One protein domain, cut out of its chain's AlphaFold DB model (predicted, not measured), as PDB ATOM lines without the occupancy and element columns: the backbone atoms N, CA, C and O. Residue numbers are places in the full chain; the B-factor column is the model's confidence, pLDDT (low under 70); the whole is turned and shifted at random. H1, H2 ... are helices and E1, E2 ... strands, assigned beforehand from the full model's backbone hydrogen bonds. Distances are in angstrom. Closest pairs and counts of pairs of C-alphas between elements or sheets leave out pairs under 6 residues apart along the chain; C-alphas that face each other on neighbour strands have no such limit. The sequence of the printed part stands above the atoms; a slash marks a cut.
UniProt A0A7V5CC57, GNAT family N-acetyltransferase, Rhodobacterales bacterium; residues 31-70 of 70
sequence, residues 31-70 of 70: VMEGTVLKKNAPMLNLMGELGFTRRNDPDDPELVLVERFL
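AT A GLANCE: This is residues 31 to 70 of the 70 residues of the protein "GNAT family N-acetyltransferase" of Rhodobacterales bacterium (UniProt A0A7V5CC57). A small sheet of three antiparallel strands has one short helix, H1, packed over one face and running along the strands; the other face is bare. E3 is the middle strand, with E1 on one side and E2 on the other, and the short loop of residues 57 to 62 joins E2 to E3 at one end of the sheet. The printed part has 40 residues, with three named strands and one named helix in the order E1, H1, E2, E3 along the chain, and the sheet runs E1, E3, E2. The class is mixed, helices and strands. The whole is compact, with a radius of gyration of the C-alphas of 9.5 A, and flat, spanning 26 by 20 by 10 A.

HOW THE PARTS SIT: The inner strand of the sheet is E3, residues 63 to 69. Its neighbour E1, residues 31 to 37, is an edge strand and antiparallel to it, with 160 degrees between their directions. Across this pair N 34 and O 66 are within hydrogen-bond range at 2.9 A, and N 64 and O 36 at 2.8 A. The other edge strand is E2, residues 53 to 56, antiparallel to E3 at 157 degrees. Here N 55 and O 65 are within hydrogen-bond range at 2.9 A, and N 67 and O 53 at 3.2 A. E2 and E3 form a hairpin. H1, residues 41 to 49, is on the sheet at a height of 9.3 A over the sheet. It lies over E3, on which 5 of its 9 C-alphas fall, and only just not over E2, on which 2 fall. It runs along the strands, at 16 degrees to E3 on the local plane. Its closest C-alphas to E3 are those of Met 47 and Val 66, 7.4 A apart; to E1, those of Leu 44 and Val 36, 7.0 A apart. In H1 every O i to N i+4 pair is within hydrogen-bond range. E1, H1 and E2 make a split strand-helix-strand unit, two strands that run the same way with a helix between them along the chain and E3 between them in the sheet; its crossover is right-handed.

IN THESE COORDINATES: E1 begins at C-alpha 31, (25.790, 35.531, -10.782), and measures 20.2 A from first to last C-alpha. H1 begins at C-alpha 41, (38.142, 21.961, 2.746), and measures 12.4 A. E2 measures 10.6 A. E3 measures 20.2 A and ends at C-alpha 69, (24.468, 31.348, -11.827).

THE WHOLE: The two C-alphas farthest apart are those of Pro 61 and Leu 70, 26.8 A. The first and last printed C-alphas, Val 31 and Leu 70, are 5.5 A apart. The printed part has no cut, and Leu 70 is the chain's last residue. The links E1 to H1 and H1 to E2 are tight, E2 to E3 is short, and no link is long. The mean pLDDT of the printed part is 95.8, and no printed residue is under 70.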
ATOM      1  N   VAL A  31      24.579  36.292 -11.089       96.31
ATOM      2  CA  VAL A  31      25.790  35.531 -10.782       96.31
ATOM      3  C   VAL A  31      26.226  35.837  -9.357       96.31
ATOM      4  O   VAL A  31      26.189  36.983  -8.910       96.31
ATOM      5  N   MET A  32      26.637  34.794  -8.645       95.88
ATOM      6  CA  MET A  32      27.342  34.902  -7.381       95.88
ATOM      7  C   MET A  32      28.764  34.390  -7.550       95.88
ATOM      8  O   MET A  32      28.968  33.259  -7.985       95.88
ATOM      9  N   GLU A  33      29.725  35.208  -7.142       96.38
ATOM     10  CA  GLU A  33      31.152  34.911  -7.209       96.38
ATOM     11  C   GLU A  33      31.774  34.994  -5.814       96.38
ATOM     12  O   GLU A  33      31.250  35.649  -4.905       96.38
ATOM     13  N   GLY A  34      32.902  34.320  -5.627       94.75
ATOM     14  CA  GLY A  34      33.650  34.372  -4.386       94.75
ATOM     15  C   GLY A  34      35.018  33.721  -4.493       94.75
ATOM     16  O   GLY A  34      35.358  33.069  -5.480       94.75
ATOM     17  N   THR A  35      35.785  33.861  -3.418       96.69
ATOM     18  CA  THR A  35      37.134  33.314  -3.314       96.69
ATOM     19  C   THR A  35      37.268  32.559  -2.002       96.69
ATOM     20  O   THR A  35      36.849  33.029  -0.942       96.69
ATOM     21  N   VAL A  36      37.831  31.358  -2.070       96.19
ATOM     22  CA  VAL A  36      37.981  30.448  -0.935       96.19
ATOM     23  C   VAL A  36      39.436  30.016  -0.847       96.19
ATOM     24  O   VAL A  36      40.034  29.628  -1.844       96.19
ATOM     25  N   LEU A  37      40.002  30.025   0.361       96.94
ATOM     26  CA  LEU A  37      41.324  29.450   0.596       96.94
ATOM     27  C   LEU A  37      41.325  27.963   0.222       96.94
ATOM     28  O   LEU A  37      40.497  27.194   0.713       96.94
ATOM     29  N   LYS A  38      42.313  27.530  -0.554       96.31
ATOM     30  CA  LYS A  38      42.499  26.147  -1.012       96.31
ATOM     31  C   LYS A  38      42.569  25.135   0.135       96.31
ATOM     32  O   LYS A  38      42.125  24.001  -0.009       96.31
ATOM     33  N   LYS A  39      43.075  25.555   1.299       96.06
ATOM     34  CA  LYS A  39      43.135  24.738   2.525       96.06
ATOM     35  C   LYS A  39      41.809  24.642   3.295       96.06
ATOM     36  O   LYS A  39      41.700  23.838   4.215       96.06
ATOM     37  N   ASN A  40      40.798  25.441   2.953       93.38
ATOM     38  CA  ASN A  40      39.499  25.437   3.625       93.38
ATOM     39  C   ASN A  40      38.571  24.370   3.017       93.38
ATOM     40  O   ASN A  40      37.578  24.681   2.357       93.38
ATOM     41  N   ALA A  41      38.913  23.099   3.243       92.56
ATOM     42  CA  ALA A  41      38.142  21.961   2.746       92.56
ATOM     43  C   ALA A  41      36.641  22.011   3.119       92.56
ATOM     44  O   ALA A  41      35.826  21.750   2.233       92.56
ATOM     45  N   PRO A  42      36.231  22.413   4.344       91.25
ATOM     46  CA  PRO A  42      34.809  22.545   4.677       91.25
ATOM     47  C   PRO A  42      34.067  23.541   3.778       91.25
ATOM     48  O   PRO A  42      32.990  23.229   3.269       91.25
ATOM     49  N   MET A  43      34.646  24.723   3.535       92.75
ATOM     50  CA  MET A  43      34.027  25.724   2.664       92.75
ATOM     51  C   MET A  43      34.002  25.259   1.207       92.75
ATOM     52  O   MET A  43      32.983  25.409   0.539       92.75
ATOM     53  N   LEU A  44      35.086  24.651   0.716       94.81
ATOM     54  CA  LEU A  44      35.127  24.097  -0.639       94.81
ATOM     55  C   LEU A  44      34.054  23.020  -0.831       94.81
ATOM     56  O   LEU A  44      33.347  23.051  -1.833       94.81
ATOM     57  N   ASN A  45      33.873  22.114   0.133       93.81
ATOM     58  CA  ASN A  45      32.818  21.101   0.084       93.81
ATOM     59  C   ASN A  45      31.429  21.743   0.014       93.81
ATOM     60  O   ASN A  45      30.666  21.427  -0.899       93.81
ATOM     61  N   LEU A  46      31.158  22.727   0.882       92.88
ATOM     62  CA  LEU A  46      29.909  23.487   0.860       92.88
ATOM     63  C   LEU A  46      29.653  24.142  -0.508       92.88
ATOM     64  O   LEU A  46      28.534  24.082  -1.010       92.88
ATOM     65  N   MET A  47      30.672  24.734  -1.143       95.25
ATOM     66  CA  MET A  47      30.527  25.322  -2.484       95.25
ATOM     67  C   MET A  47      30.112  24.274  -3.530       95.25
ATOM     68  O   MET A  47      29.299  24.570  -4.399       95.25
ATOM     69  N   GLY A  48      30.597  23.029  -3.431       95.31
ATOM     70  CA  GLY A  48      30.154  21.936  -4.315       95.31
ATOM     71  C   GLY A  48      28.728  21.494  -4.088       95.31
ATOM     72  O   GLY A  48      27.976  21.363  -5.045       95.31
ATOM     73  N   GLU A  49      28.349  21.293  -2.829       94.62
ATOM     74  CA  GLU A  49      26.975  20.934  -2.468       94.62
ATOM     75  C   GLU A  49      25.978  22.008  -2.916       94.62
ATOM     76  O   GLU A  49      24.856  21.714  -3.323       94.62
ATOM     77  N   LEU A  50      26.407  23.269  -2.874       95.25
ATOM     78  CA  LEU A  50      25.654  24.416  -3.359       95.25
ATOM     79  C   LEU A  50      25.818  24.661  -4.859       95.25
ATOM     80  O   LEU A  50      25.350  25.692  -5.326       95.25
ATOM     81  N   GLY A  51      26.446  23.764  -5.622       96.38
ATOM     82  CA  GLY A  51      26.528  23.811  -7.084       96.38
ATOM     83  C   GLY A  51      27.302  24.994  -7.668       96.38
ATOM     84  O   GLY A  51      26.941  25.464  -8.742       96.38
ATOM     85  N   PHE A  52      28.317  25.496  -6.967       97.81
ATOM     86  CA  PHE A  52      29.302  26.397  -7.563       97.81
ATOM     87  C   PHE A  52      30.275  25.613  -8.443       97.81
ATOM     88  O   PHE A  52      30.728  24.523  -8.069       97.81
ATOM     89  N   THR A  53      30.660  26.199  -9.573       97.75
ATOM     90  CA  THR A  53      31.869  25.787 -10.291       97.75
ATOM     91  C   THR A  53      33.089  26.348  -9.564       97.75
ATOM     92  O   THR A  53      32.995  27.292  -8.776       97.75
ATOM     93  N   ARG A  54      34.246  25.705  -9.752       96.94
ATOM     94  CA  ARG A  54      35.483  26.062  -9.055       96.94
ATOM     95  C   ARG A  54      36.644  26.060 -10.028       96.94
ATOM     96  O   ARG A  54      36.777  25.123 -10.813       96.94
ATOM     97  N   ARG A  55      37.521  27.049  -9.914       97.25
ATOM     98  CA  ARG A  55      38.806  27.088 -10.617       97.25
ATOM     99  C   ARG A  55      39.886  27.626  -9.690       97.25
ATOM    100  O   ARG A  55      39.595  28.441  -8.821       97.25
ATOM    101  N   ASN A  56      41.120  27.161  -9.857       97.00
ATOM    102  CA  ASN A  56      42.243  27.770  -9.146       97.00
ATOM    103  C   ASN A  56      42.409  29.212  -9.627       97.00
ATOM    104  O   ASN A  56      42.197  29.498 -10.812       97.00
ATOM    105  N   ASP A  57      42.771  30.095  -8.709       96.94
ATOM    106  CA  ASP A  57      43.169  31.443  -9.073       96.94
ATOM    107  C   ASP A  57      44.531  31.383  -9.804       96.94
ATOM    108  O   ASP A  57      45.445  30.698  -9.329       96.94
ATOM    109  N   PRO A  58      44.662  31.979 -11.006       95.75
ATOM    110  CA  PRO A  58      45.920  31.974 -11.752       95.75
ATOM    111  C   PRO A  58      46.999  32.854 -11.110       95.75
ATOM    112  O   PRO A  58      48.183  32.604 -11.341       95.75
ATOM    113  N   ASP A  59      46.598  33.847 -10.315       96.94
ATOM    114  CA  ASP A  59      47.483  34.830  -9.700       96.94
ATOM    115  C   ASP A  59      47.850  34.439  -8.257       96.94
ATOM    116  O   ASP A  59      48.914  34.822  -7.768       96.94
ATOM    117  N   ASP A  60      47.018  33.623  -7.592       96.88
ATOM    118  CA  ASP A  60      47.274  33.110  -6.240       96.88
ATOM    119  C   ASP A  60      46.984  31.593  -6.097       96.88
ATOM    120  O   ASP A  60      45.831  31.166  -5.982       96.88
ATOM    121  N   PRO A  61      48.014  30.727  -5.997       95.25
ATOM    122  CA  PRO A  61      47.823  29.280  -5.884       95.25
ATOM    123  C   PRO A  61      47.179  28.829  -4.559       95.25
ATOM    124  O   PRO A  61      46.807  27.650  -4.439       95.25
ATOM    125  N   GLU A  62      47.062  29.714  -3.563       97.31
ATOM    126  CA  GLU A  62      46.356  29.463  -2.307       97.31
ATOM    127  C   GLU A  62      44.852  29.735  -2.402       97.31
ATOM    128  O   GLU A  62      44.121  29.387  -1.467       97.31
ATOM    129  N   LEU A  63      44.365  30.298  -3.511       97.62
ATOM    130  CA  LEU A  63      42.968  30.667  -3.696       97.62
ATOM    131  C   LEU A  63      42.263  29.806  -4.747       97.62
ATOM    132  O   LEU A  63      42.816  29.350  -5.749       97.62
ATOM    133  N   VAL A  64      40.984  29.577  -4.482       97.94
ATOM    134  CA  VAL A  64      40.040  28.932  -5.385       97.94
ATOM    135  C   VAL A  64      38.907  29.912  -5.627       97.94
ATOM    136  O   VAL A  64      38.217  30.326  -4.692       97.94
ATOM    137  N   LEU A  65      38.716  30.263  -6.888       98.06
ATOM    138  CA  LEU A  65      37.609  31.075  -7.357       98.06
ATOM    139  C   LEU A  65      36.386  30.181  -7.522       98.06
ATOM    140  O   LEU A  65      36.482  29.070  -8.059       98.06
ATOM    141  N   VAL A  66      35.246  30.659  -7.041       97.75
ATOM    142  CA  VAL A  66      33.965  29.964  -7.130       97.75
ATOM    143  C   VAL A  66      32.926  30.876  -7.755       97.75
ATOM    144  O   VAL A  66      32.832  32.047  -7.401       97.75
ATOM    145  N   GLU A  67      32.131  30.332  -8.666       97.56
ATOM    146  CA  GLU A  67      31.063  31.068  -9.343       97.56
ATOM    147  C   GLU A  67      29.808  30.195  -9.467       97.56
ATOM    148  O   GLU A  67      29.871  28.962  -9.524       97.56
ATOM    149  N   ARG A  68      28.640  30.833  -9.454       96.88
ATOM    150  CA  ARG A  68      27.349  30.177  -9.651       96.88
ATOM    151  C   ARG A  68      26.362  31.141 -10.290       96.88
ATOM    152  O   ARG A  68      26.166  32.245  -9.793       96.88
ATOM    153  N   PHE A  69      25.655  30.670 -11.312       96.06
ATOM    154  CA  PHE A  69      24.468  31.348 -11.827       96.06
ATOM    155  C   PHE A  69      23.283  31.161 -10.872       96.06
ATOM    156  O   PHE A  69      23.031  30.053 -10.372       96.06
ATOM    157  N   LEU A  70      22.591  32.263 -10.586       92.12
ATOM    158  CA  LEU A  70      21.450  32.313  -9.678       92.12
ATOM    159  C   LEU A  70      20.155  32.004 -10.420       92.12
ATOM    160  O   LEU A  70      19.840  32.669 -11.419       92.12
TER     161      LEU A  70